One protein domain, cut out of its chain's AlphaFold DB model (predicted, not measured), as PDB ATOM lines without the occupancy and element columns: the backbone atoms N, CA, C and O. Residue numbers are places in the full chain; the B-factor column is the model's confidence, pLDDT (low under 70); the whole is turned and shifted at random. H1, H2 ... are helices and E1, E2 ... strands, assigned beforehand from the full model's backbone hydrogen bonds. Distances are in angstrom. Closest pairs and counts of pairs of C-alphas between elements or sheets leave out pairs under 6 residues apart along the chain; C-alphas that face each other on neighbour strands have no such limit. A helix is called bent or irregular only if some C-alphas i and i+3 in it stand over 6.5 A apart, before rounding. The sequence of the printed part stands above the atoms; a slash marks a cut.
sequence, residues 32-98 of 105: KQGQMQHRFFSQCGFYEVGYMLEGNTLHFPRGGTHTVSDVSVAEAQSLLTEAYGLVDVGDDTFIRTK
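What this domain is: This is residues 32 to 98 of the 105 residues of an uncharacterized protein of Sulfitobacter indolifex HEL-45 (UniProt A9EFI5). One long, bent strand, E2, runs through a strongly twisted sheet, its first part paired with E1 in a hairpin towards one end of the elongated model. Its later part pairs with E3, which pairs with E4, and helix H1 covers one face there, while E5 lines the other side of E2 near its bend. The printed part has 67 residues, with one named helix and five named strands in the order E1, E2, E3, E4, H1, E5; the class is mixed, helices and strands. The branched sheet is antiparallel, and E1 to E4 form a meander, each strand the antiparallel neighbour of the one before. The whole is only just compact, close to loose, with a radius of gyration of the C-alphas of 12.6 A and spans of 42 by 24 by 19 A.

How they stand to each other: E1, residues 39 to 42, and E2, residues 45 to 54, form a hairpin, with N 40 and O 47 2.8 A apart. E2 bends by 54 degrees at residue 50. E3, residues 57 to 59, lies on the same side of E2 as E1, with N 59 and O 52 2.8 A apart. E4, residues 65 to 67, is the antiparallel neighbour of E3, with N 58 and O 66 2.8 A apart. H1, residues 73 to 83, is on the sheet at a height of 8.5 A, over E3 and, only just, with 3 C-alphas, over E2. The closest C-alphas of H1 and E3 are those of Leu 80 and Leu 58, 7.1 A apart. Every O i to N i+4 pair in H1 is within hydrogen-bond range. E5, residues 95 to 97, lies on the other side of E2, with N 95 and O 51 2.9 A apart.

Where its parts are: E1 begins at C-alpha 39 (-46.968, 29.113, -5.991). E2 is 25.7 A long and H1 15.2 A. E5 ends at C-alpha 97 (-37.942, 32.033, -7.989).

The domain as a whole: The C-alphas farthest apart, of Gln 33 and Asp 70, are 42.9 A apart. The printed part has no cut. The link from H1 to E5 is long. Residues 32 to 50 and 88 to 98 have pLDDT under 70.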
ATOM      1  N   LYS A  32     -53.913  30.235   1.900       45.59
ATOM      2  CA  LYS A  32     -55.200  30.221   1.194       45.59
ATOM      3  C   LYS A  32     -55.928  28.934   1.540       45.59
ATOM      4  O   LYS A  32     -55.404  27.848   1.324       45.59
ATOM      5  N   GLN A  33     -57.152  29.056   2.053       43.44
ATOM      6  CA  GLN A  33     -58.022  27.908   2.352       43.44
ATOM      7  C   GLN A  33     -57.372  26.860   3.282       43.44
ATOM      8  O   GLN A  33     -57.581  25.663   3.121       43.44
ATOM      9  N   GLY A  34     -56.559  27.300   4.249       47.47
ATOM     10  CA  GLY A  34     -55.883  26.396   5.188       47.47
ATOM     11  C   GLY A  34     -54.699  25.619   4.600       47.47
ATOM     12  O   GLY A  34     -54.171  24.738   5.272       47.47
ATOM     13  N   GLN A  35     -54.262  25.941   3.377       43.81
ATOM     14  CA  GLN A  35     -53.051  25.395   2.769       43.81
ATOM     15  C   GLN A  35     -52.046  26.509   2.472       43.81
ATOM     16  O   GLN A  35     -52.401  27.578   1.965       43.81
ATOM     17  N   MET A  36     -50.777  26.248   2.786       54.72
ATOM     18  CA  MET A  36     -49.675  27.119   2.387       54.72
ATOM     19  C   MET A  36     -49.510  27.015   0.876       54.72
ATOM     20  O   MET A  36     -49.135  25.966   0.348       54.72
ATOM     21  N   GLN A  37     -49.839  28.090   0.161       54.88
ATOM     22  CA  GLN A  37     -49.568  28.147  -1.265       54.88
ATOM     23  C   GLN A  37     -48.132  28.600  -1.459       54.88
ATOM     24  O   GLN A  37     -47.749  29.705  -1.095       54.88
ATOM     25  N   HIS A  38     -47.338  27.713  -2.043       59.38
ATOM     26  CA  HIS A  38     -45.970  28.014  -2.427       59.38
ATOM     27  C   HIS A  38     -45.898  28.599  -3.827       59.38
ATOM     28  O   HIS A  38     -44.837  29.028  -4.220       59.38
ATOM     29  N   ARG A  39     -46.989  28.635  -4.605       61.69
ATOM     30  CA  ARG A  39     -46.968  29.113  -5.991       61.69
ATOM     31  C   ARG A  39     -47.987  30.216  -6.232       61.69
ATOM     32  O   ARG A  39     -49.156  30.052  -5.901       61.69
ATOM     33  N   PHE A  40     -47.551  31.285  -6.888       61.94
ATOM     34  CA  PHE A  40     -48.366  32.451  -7.212       61.94
ATOM     35  C   PHE A  40     -48.208  32.831  -8.682       61.94
ATOM     36  O   PHE A  40     -47.210  32.502  -9.318       61.94
ATOM     37  N   PHE A  41     -49.202  33.521  -9.227       57.94
ATOM     38  CA  PHE A  41     -49.140  34.111 -10.560       57.94
ATOM     39  C   PHE A  41     -49.229  35.626 -10.414       57.94
ATOM     40  O   PHE A  41     -50.118  36.119  -9.722       57.94
ATOM     41  N   SER A  42     -48.319  36.350 -11.056       60.00
ATOM     42  CA  SER A  42     -48.415  37.799 -11.214       60.00
ATOM     43  C   SER A  42     -48.346  38.158 -12.697       60.00
ATOM     44  O   SER A  42     -48.060  37.321 -13.553       60.00
ATOM     45  N   GLN A  43     -48.566  39.435 -13.002       56.53
ATOM     46  CA  GLN A  43     -48.325  40.024 -14.324       56.53
ATOM     47  C   GLN A  43     -46.922  39.742 -14.889       56.53
ATOM     48  O   GLN A  43     -46.717  39.837 -16.096       56.53
ATOM     49  N   CYS A  44     -45.981  39.353 -14.025       55.03
ATOM     50  CA  CYS A  44     -44.616  39.019 -14.381       55.03
ATOM     51  C   CYS A  44     -44.303  37.505 -14.393       55.03
ATOM     52  O   CYS A  44     -43.143  37.099 -14.420       55.03
ATOM     53  N   GLY A  45     -45.336  36.657 -14.404       60.41
ATOM     54  CA  GLY A  45     -45.218  35.213 -14.591       60.41
ATOM     55  C   GLY A  45     -45.551  34.400 -13.341       60.41
ATOM     56  O   GLY A  45     -46.337  34.810 -12.487       60.41
ATOM     57  N   PHE A  46     -44.985  33.197 -13.264       58.97
ATOM     58  CA  PHE A  46     -45.187  32.280 -12.144       58.97
ATOM     59  C   PHE A  46     -44.105  32.468 -11.082       58.97
ATOM     60  O   PHE A  46     -42.934  32.583 -11.408       58.97
ATOM     61  N   TYR A  47     -44.484  32.417  -9.814       62.03
ATOM     62  CA  TYR A  47     -43.586  32.528  -8.669       62.03
ATOM     63  C   TYR A  47     -43.718  31.296  -7.815       62.03
ATOM     64  O   TYR A  47     -44.841  30.861  -7.573       62.03
ATOM     65  N   GLU A  48     -42.600  30.773  -7.317       62.28
ATOM     66  CA  GLU A  48     -42.613  29.816  -6.218       62.28
ATOM     67  C   GLU A  48     -41.962  30.470  -4.985       62.28
ATOM     68  O   GLU A  48     -40.794  30.855  -5.015       62.28
ATOM     69  N   VAL A  49     -42.757  30.688  -3.937       64.00
ATOM     70  CA  VAL A  49     -42.353  31.128  -2.601       64.00
ATOM     71  C   VAL A  49     -42.103  29.877  -1.766       64.00
ATOM     72  O   VAL A  49     -42.986  29.032  -1.622       64.00
ATOM     73  N   GLY A  50     -40.912  29.758  -1.189       64.19
ATOM     74  CA  GLY A  50     -40.574  28.626  -0.322       64.19
ATOM     75  C   GLY A  50     -39.171  28.070  -0.511       64.19
ATOM     76  O   GLY A  50     -38.861  27.040   0.079       64.19
ATOM     77  N   TYR A  51     -38.331  28.737  -1.302       75.25
ATOM     78  CA  TYR A  51     -36.893  28.567  -1.173       75.25
ATOM     79  C   TYR A  51     -36.409  29.380   0.023       75.25
ATOM     80  O   TYR A  51     -36.817  30.530   0.179       75.25
ATOM     81  N   MET A  52     -35.553  28.793   0.852       77.12
ATOM     82  CA  MET A  52     -34.907  29.483   1.971       77.12
ATOM     83  C   MET A  52     -33.397  29.475   1.751       77.12
ATOM     84  O   MET A  52     -32.837  28.413   1.475       77.12
ATOM     85  N   LEU A  53     -32.761  30.649   1.822       78.00
ATOM     86  CA  LEU A  53     -31.302  30.774   1.779       78.00
ATOM     87  C   LEU A  53     -30.804  30.872   3.207       78.00
ATOM     88  O   LEU A  53     -31.101  31.849   3.884       78.00
ATOM     89  N   GLU A  54     -30.018  29.902   3.644       81.19
ATOM     90  CA  GLU A  54     -29.345  29.965   4.934       81.19
ATOM     91  C   GLU A  54     -27.839  29.865   4.696       81.19
ATOM     92  O   GLU A  54     -27.298  28.804   4.371       81.19
ATOM     93  N   GLY A  55     -27.156  31.009   4.774       84.38
ATOM     94  CA  GLY A  55     -25.734  31.101   4.448       84.38
ATOM     95  C   GLY A  55     -25.443  30.630   3.020       84.38
ATOM     96  O   GLY A  55     -25.821  31.290   2.056       84.38
ATOM     97  N   ASN A  56     -24.759  29.493   2.891       90.19
ATOM     98  CA  ASN A  56     -24.370  28.878   1.619       90.19
ATOM     99  C   ASN A  56     -25.291  27.725   1.175       90.19
ATOM    100  O   ASN A  56     -24.931  26.968   0.268       90.19
ATOM    101  N   THR A  57     -26.439  27.553   1.833       87.56
ATOM    102  CA  THR A  57     -27.361  26.443   1.594       87.56
ATOM    103  C   THR A  57     -28.732  26.946   1.165       87.56
ATOM    104  O   THR A  57     -29.351  27.772   1.830       87.56
ATOM    105  N   LEU A  58     -29.222  26.411   0.051       87.25
ATOM    106  CA  LEU A  58     -30.574  26.610  -0.445       87.25
ATOM    107  C   LEU A  58     -31.461  25.441  -0.010       87.25
ATOM    108  O   LEU A  58     -31.166  24.287  -0.325       87.25
ATOM    109  N   HIS A  59     -32.568  25.730   0.663       82.94
ATOM    110  CA  HIS A  59     -33.582  24.753   1.054       82.94
ATOM    111  C   HIS A  59     -34.751  24.798   0.076       82.94
ATOM    112  O   HIS A  59     -35.259  25.876  -0.230       82.94
ATOM    113  N   PHE A  60     -35.192  23.635  -0.403       82.19
ATOM    114  CA  PHE A  60     -36.279  23.539  -1.375       82.19
ATOM    115  C   PHE A  60     -37.639  23.353  -0.681       82.19
ATOM    116  O   PHE A  60     -37.741  22.586   0.281       82.19
ATOM    117  N   PRO A  61     -38.727  23.939  -1.216       73.19
ATOM    118  CA  PRO A  61     -40.056  23.888  -0.596       73.19
ATOM    119  C   PRO A  61     -40.649  22.477  -0.476       73.19
ATOM    120  O   PRO A  61     -41.523  22.235   0.353       73.19
ATOM    121  N   ARG A  62     -40.196  21.525  -1.300       72.62
ATOM    122  CA  ARG A  62     -40.649  20.122  -1.275       72.62
ATOM    123  C   ARG A  62     -39.658  19.184  -0.578       72.62
ATOM    124  O   ARG A  62     -39.764  17.970  -0.727       72.62
ATOM    125  N   GLY A  63     -38.720  19.752   0.178       74.88
ATOM    126  CA  GLY A  63     -37.624  19.033   0.814       74.88
ATOM    127  C   GLY A  63     -36.381  18.936  -0.070       74.88
ATOM    128  O   GLY A  63     -36.434  19.127  -1.284       74.88
ATOM    129  N   GLY A  64     -35.254  18.626   0.572       84.62
ATOM    130  CA  GLY A  64     -33.925  18.650  -0.034       84.62
ATOM    131  C   GLY A  64     -33.199  19.976   0.191       84.62
ATOM    132  O   GLY A  64     -33.804  20.991   0.549       84.62
ATOM    133  N   THR A  65     -31.886  19.948  -0.017       89.38
ATOM    134  CA  THR A  65     -31.004  21.109   0.103       89.38
ATOM    135  C   THR A  65     -29.943  21.095  -0.992       89.38
ATOM    136  O   THR A  65     -29.619  20.043  -1.544       89.38
ATOM    137  N   HIS A  66     -29.403  22.267  -1.312       91.56
ATOM    138  CA  HIS A  66     -28.212  22.413  -2.139       91.56
ATOM    139  C   HIS A  66     -27.250  23.374  -1.450       91.56
ATOM    140  O   HIS A  66     -27.566  24.545  -1.262       91.56
ATOM    141  N   THR A  67     -26.079  22.866  -1.079       94.50
ATOM    142  CA  THR A  67     -25.019  23.637  -0.429       94.50
ATOM    143  C   THR A  67     -23.876  23.877  -1.401       94.50
ATOM    144  O   THR A  67     -23.369  22.931  -2.002       94.50
ATOM    145  N   VAL A  68     -23.432  25.128  -1.508       93.56
ATOM    146  CA  VAL A  68     -22.209  25.481  -2.235       93.56
ATOM    147  C   VAL A  68     -21.066  25.592  -1.230       93.56
ATOM    148  O   VAL A  68     -21.136  26.358  -0.270       93.56
ATOM    149  N   SER A  69     -20.025  24.790  -1.426       94.12
ATOM    150  CA  SER A  69     -18.821  24.789  -0.586       94.12
ATOM    151  C   SER A  69     -17.657  25.472  -1.304       94.12
ATOM    152  O   SER A  69     -17.760  25.788  -2.487       94.12
ATOM    153  N   ASP A  70     -16.564  25.710  -0.578       94.06
ATOM    154  CA  ASP A  70     -15.297  26.237  -1.112       94.06
ATOM    155  C   ASP A  70     -15.343  27.669  -1.675       94.06
ATOM    156  O   ASP A  70     -14.417  28.111  -2.353       94.06
ATOM    157  N   VAL A  71     -16.385  28.428  -1.334       93.81
ATOM    158  CA  VAL A  71     -16.534  29.854  -1.657       93.81
ATOM    159  C   VAL A  71     -17.010  30.632  -0.432       93.81
ATOM    160  O   VAL A  71     -17.456  30.056   0.566       93.81
ATOM    161  N   SER A  72     -16.921  31.959  -0.493       94.50
ATOM    162  CA  SER A  72     -17.496  32.809   0.553       94.50
ATOM    163  C   SER A  72     -19.027  32.698   0.586       94.50
ATOM    164  O   SER A  72     -19.657  32.379  -0.421       94.50
ATOM    165  N   VAL A  73     -19.653  33.013   1.726       87.62
ATOM    166  CA  VAL A  73     -21.125  33.005   1.845       87.62
ATOM    167  C   VAL A  73     -21.768  33.930   0.810       87.62
ATOM    168  O   VAL A  73     -22.685  33.509   0.117       87.62
ATOM    169  N   ALA A  74     -21.254  35.151   0.646       87.12
ATOM    170  CA  ALA A  74     -21.789  36.107  -0.324       87.12
ATOM    171  C   ALA A  74     -21.711  35.580  -1.769       87.12
ATOM    172  O   ALA A  74     -22.638  35.750  -2.560       87.12
ATOM    173  N   GLU A  75     -20.622  34.892  -2.109       90.62
ATOM    174  CA  GLU A  75     -20.442  34.279  -3.425       90.62
ATOM    175  C   GLU A  75     -21.374  33.078  -3.628       90.62
ATOM    176  O   GLU A  75     -22.040  32.994  -4.659       90.62
ATOM    177  N   ALA A  76     -21.514  32.202  -2.627       89.81
ATOM    178  CA  ALA A  76     -22.486  31.109  -2.650       89.81
ATOM    179  C   ALA A  76     -23.918  31.627  -2.849       89.81
ATOM    180  O   ALA A  76     -24.662  31.086  -3.667       89.81
ATOM    181  N   GLN A  77     -24.297  32.692  -2.138       85.94
ATOM    182  CA  GLN A  77     -25.611  33.320  -2.265       85.94
ATOM    183  C   GLN A  77     -25.834  33.867  -3.677       85.94
ATOM    184  O   GLN A  77     -26.893  33.624  -4.258       85.94
ATOM    185  N   SER A  78     -24.836  34.534  -4.262       85.19
ATOM    186  CA  SER A  78     -24.896  35.010  -5.649       85.19
ATOM    187  C   SER A  78     -25.057  33.857  -6.646       85.19
ATOM    188  O   SER A  78     -25.938  33.911  -7.502       85.19
ATOM    189  N   LEU A  79     -24.259  32.792  -6.512       88.88
ATOM    190  CA  LEU A  79     -24.318  31.611  -7.383       88.88
ATOM    191  C   LEU A  79     -25.669  30.900  -7.304       88.88
ATOM    192  O   LEU A  79     -26.255  30.572  -8.331       88.88
ATOM    193  N   LEU A  80     -26.185  30.675  -6.094       86.62
ATOM    194  CA  LEU A  80     -27.494  30.054  -5.888       86.62
ATOM    195  C   LEU A  80     -28.615  30.941  -6.441       86.62
ATOM    196  O   LEU A  80     -29.540  30.438  -7.080       86.62
ATOM    197  N   THR A  81     -28.503  32.256  -6.259       81.12
ATOM    198  CA  THR A  81     -29.457  33.223  -6.808       81.12
ATOM    199  C   THR A  81     -29.469  33.191  -8.329       81.12
ATOM    200  O   THR A  81     -30.533  33.120  -8.932       81.12
ATOM    201  N   GLU A  82     -28.312  33.167  -8.977       83.56
ATOM    202  CA  GLU A  82     -28.239  33.092 -10.433       83.56
ATOM    203  C   GLU A  82     -28.718  31.733 -10.964       83.56
ATOM    204  O   GLU A  82     -29.605  31.676 -11.818       83.56
ATOM    205  N   ALA A  83     -28.189  30.632 -10.420       85.06
ATOM    206  CA  ALA A  83     -28.444  29.275 -10.900       85.06
ATOM    207  C   ALA A  83     -29.921  28.874 -10.803       85.06
ATOM    208  O   ALA A  83     -30.442  28.191 -11.687       85.06
ATOM    209  N   TYR A  84     -30.601  29.310  -9.742       79.25
ATOM    210  CA  TYR A  84     -32.021  29.039  -9.531       79.25
ATOM    211  C   TYR A  84     -32.915  30.220  -9.910       79.25
ATOM    212  O   TYR A  84     -34.121  30.165  -9.675       79.25
ATOM    213  N   GLY A  85     -32.351  31.281 -10.497       77.56
ATOM    214  CA  GLY A  85     -33.078  32.494 -10.853       77.56
ATOM    215  C   GLY A  85     -33.823  33.090  -9.661       77.56
ATOM    216  O   GLY A  85     -34.983  33.458  -9.799       77.56
ATOM    217  N   LEU A  86     -33.216  33.114  -8.480       77.06
ATOM    218  CA  LEU A  86     -33.841  33.601  -7.262       77.06
ATOM    219  C   LEU A  86     -33.887  35.134  -7.254       77.06
ATOM    220  O   LEU A  86     -33.120  35.820  -7.927       77.06
ATOM    221  N   VAL A  87     -34.826  35.673  -6.496       73.44
ATOM    222  CA  VAL A  87     -35.042  37.097  -6.287       73.44
ATOM    223  C   VAL A  87     -35.049  37.317  -4.790       73.44
ATOM    224  O   VAL A  87     -35.929  36.800  -4.092       73.44
ATOM    225  N   ASP A  88     -34.057  38.068  -4.325       67.50
ATOM    226  CA  ASP A  88     -33.980  38.526  -2.946       67.50
ATOM    227  C   ASP A  88     -35.131  39.501  -2.655       67.50
ATOM    228  O   ASP A  88     -35.454  40.373  -3.467       67.50
ATOM    229  N   VAL A  89     -35.790  39.305  -1.516       61.81
ATOM    230  CA  VAL A  89     -36.952  40.085  -1.069       61.81
ATOM    231  C   VAL A  89     -36.704  40.817   0.248       61.81
ATOM    232  O   VAL A  89     -37.643  41.400   0.778       61.81
ATOM    233  N   GLY A  90     -35.461  40.842   0.741       54.22
ATOM    234  CA  GLY A  90     -35.033  41.750   1.808       54.22
ATOM    235  C   GLY A  90     -35.370  41.330   3.240       54.22
ATOM    236  O   GLY A  90     -35.091  42.100   4.150       54.22
ATOM    237  N   ASP A  91     -35.913  40.126   3.443       55.00
ATOM    238  CA  ASP A  91     -36.240  39.570   4.764       55.00
ATOM    239  C   ASP A  91     -35.601  38.177   4.945       55.00
ATOM    240  O   ASP A  91     -36.308  37.198   5.183       55.00
ATOM    241  N   ASP A  92     -34.282  38.084   4.724       50.53
ATOM    242  CA  ASP A  92     -33.267  37.081   5.149       50.53
ATOM    243  C   ASP A  92     -33.606  35.572   5.224       50.53
ATOM    244  O   ASP A  92     -32.785  34.774   5.667       50.53
ATOM    245  N   THR A  93     -34.778  35.129   4.781       55.72
ATOM    246  CA  THR A  93     -35.278  33.779   5.078       55.72
ATOM    247  C   THR A  93     -36.012  33.153   3.911       55.72
ATOM    248  O   THR A  93     -35.952  31.943   3.731       55.72
ATOM    249  N   PHE A  94     -36.691  33.939   3.079       56.22
ATOM    250  CA  PHE A  94     -37.427  33.401   1.941       56.22
ATOM    251  C   PHE A  94     -37.023  34.112   0.668       56.22
ATOM    252  O   PHE A  94     -37.085  35.327   0.586       56.22
ATOM    253  N   ILE A  95     -36.650  33.336  -0.338       67.69
ATOM    254  CA  ILE A  95     -36.230  33.807  -1.652       67.69
ATOM    255  C   ILE A  95     -37.265  33.327  -2.660       67.69
ATOM    256  O   ILE A  95     -37.807  32.221  -2.556       67.69
ATOM    257  N   ARG A  96     -37.562  34.164  -3.650       67.94
ATOM    258  CA  ARG A  96     -38.542  33.831  -4.691       67.94
ATOM    259  C   ARG A  96     -37.838  33.314  -5.922       67.94
ATOM    260  O   ARG A  96     -36.818  33.863  -6.292       67.94
ATOM    261  N   THR A  97     -38.408  32.349  -6.630       67.38
ATOM    262  CA  THR A  97     -37.942  32.033  -7.989       67.38
ATOM    263  C   THR A  97     -38.529  33.028  -8.988       67.38
ATOM    264  O   THR A  97     -39.736  33.280  -8.991       67.38
ATOM    265  N   LYS A  98     -37.689  33.574  -9.865       62.72
ATOM    266  CA  LYS A  98     -38.084  34.345 -11.042       62.72
ATOM    267  C   LYS A  98     -38.915  33.452 -11.953       62.72
ATOM    268  O   LYS A  98     -38.469  32.387 -12.376       62.72
TER     269      LYS A  98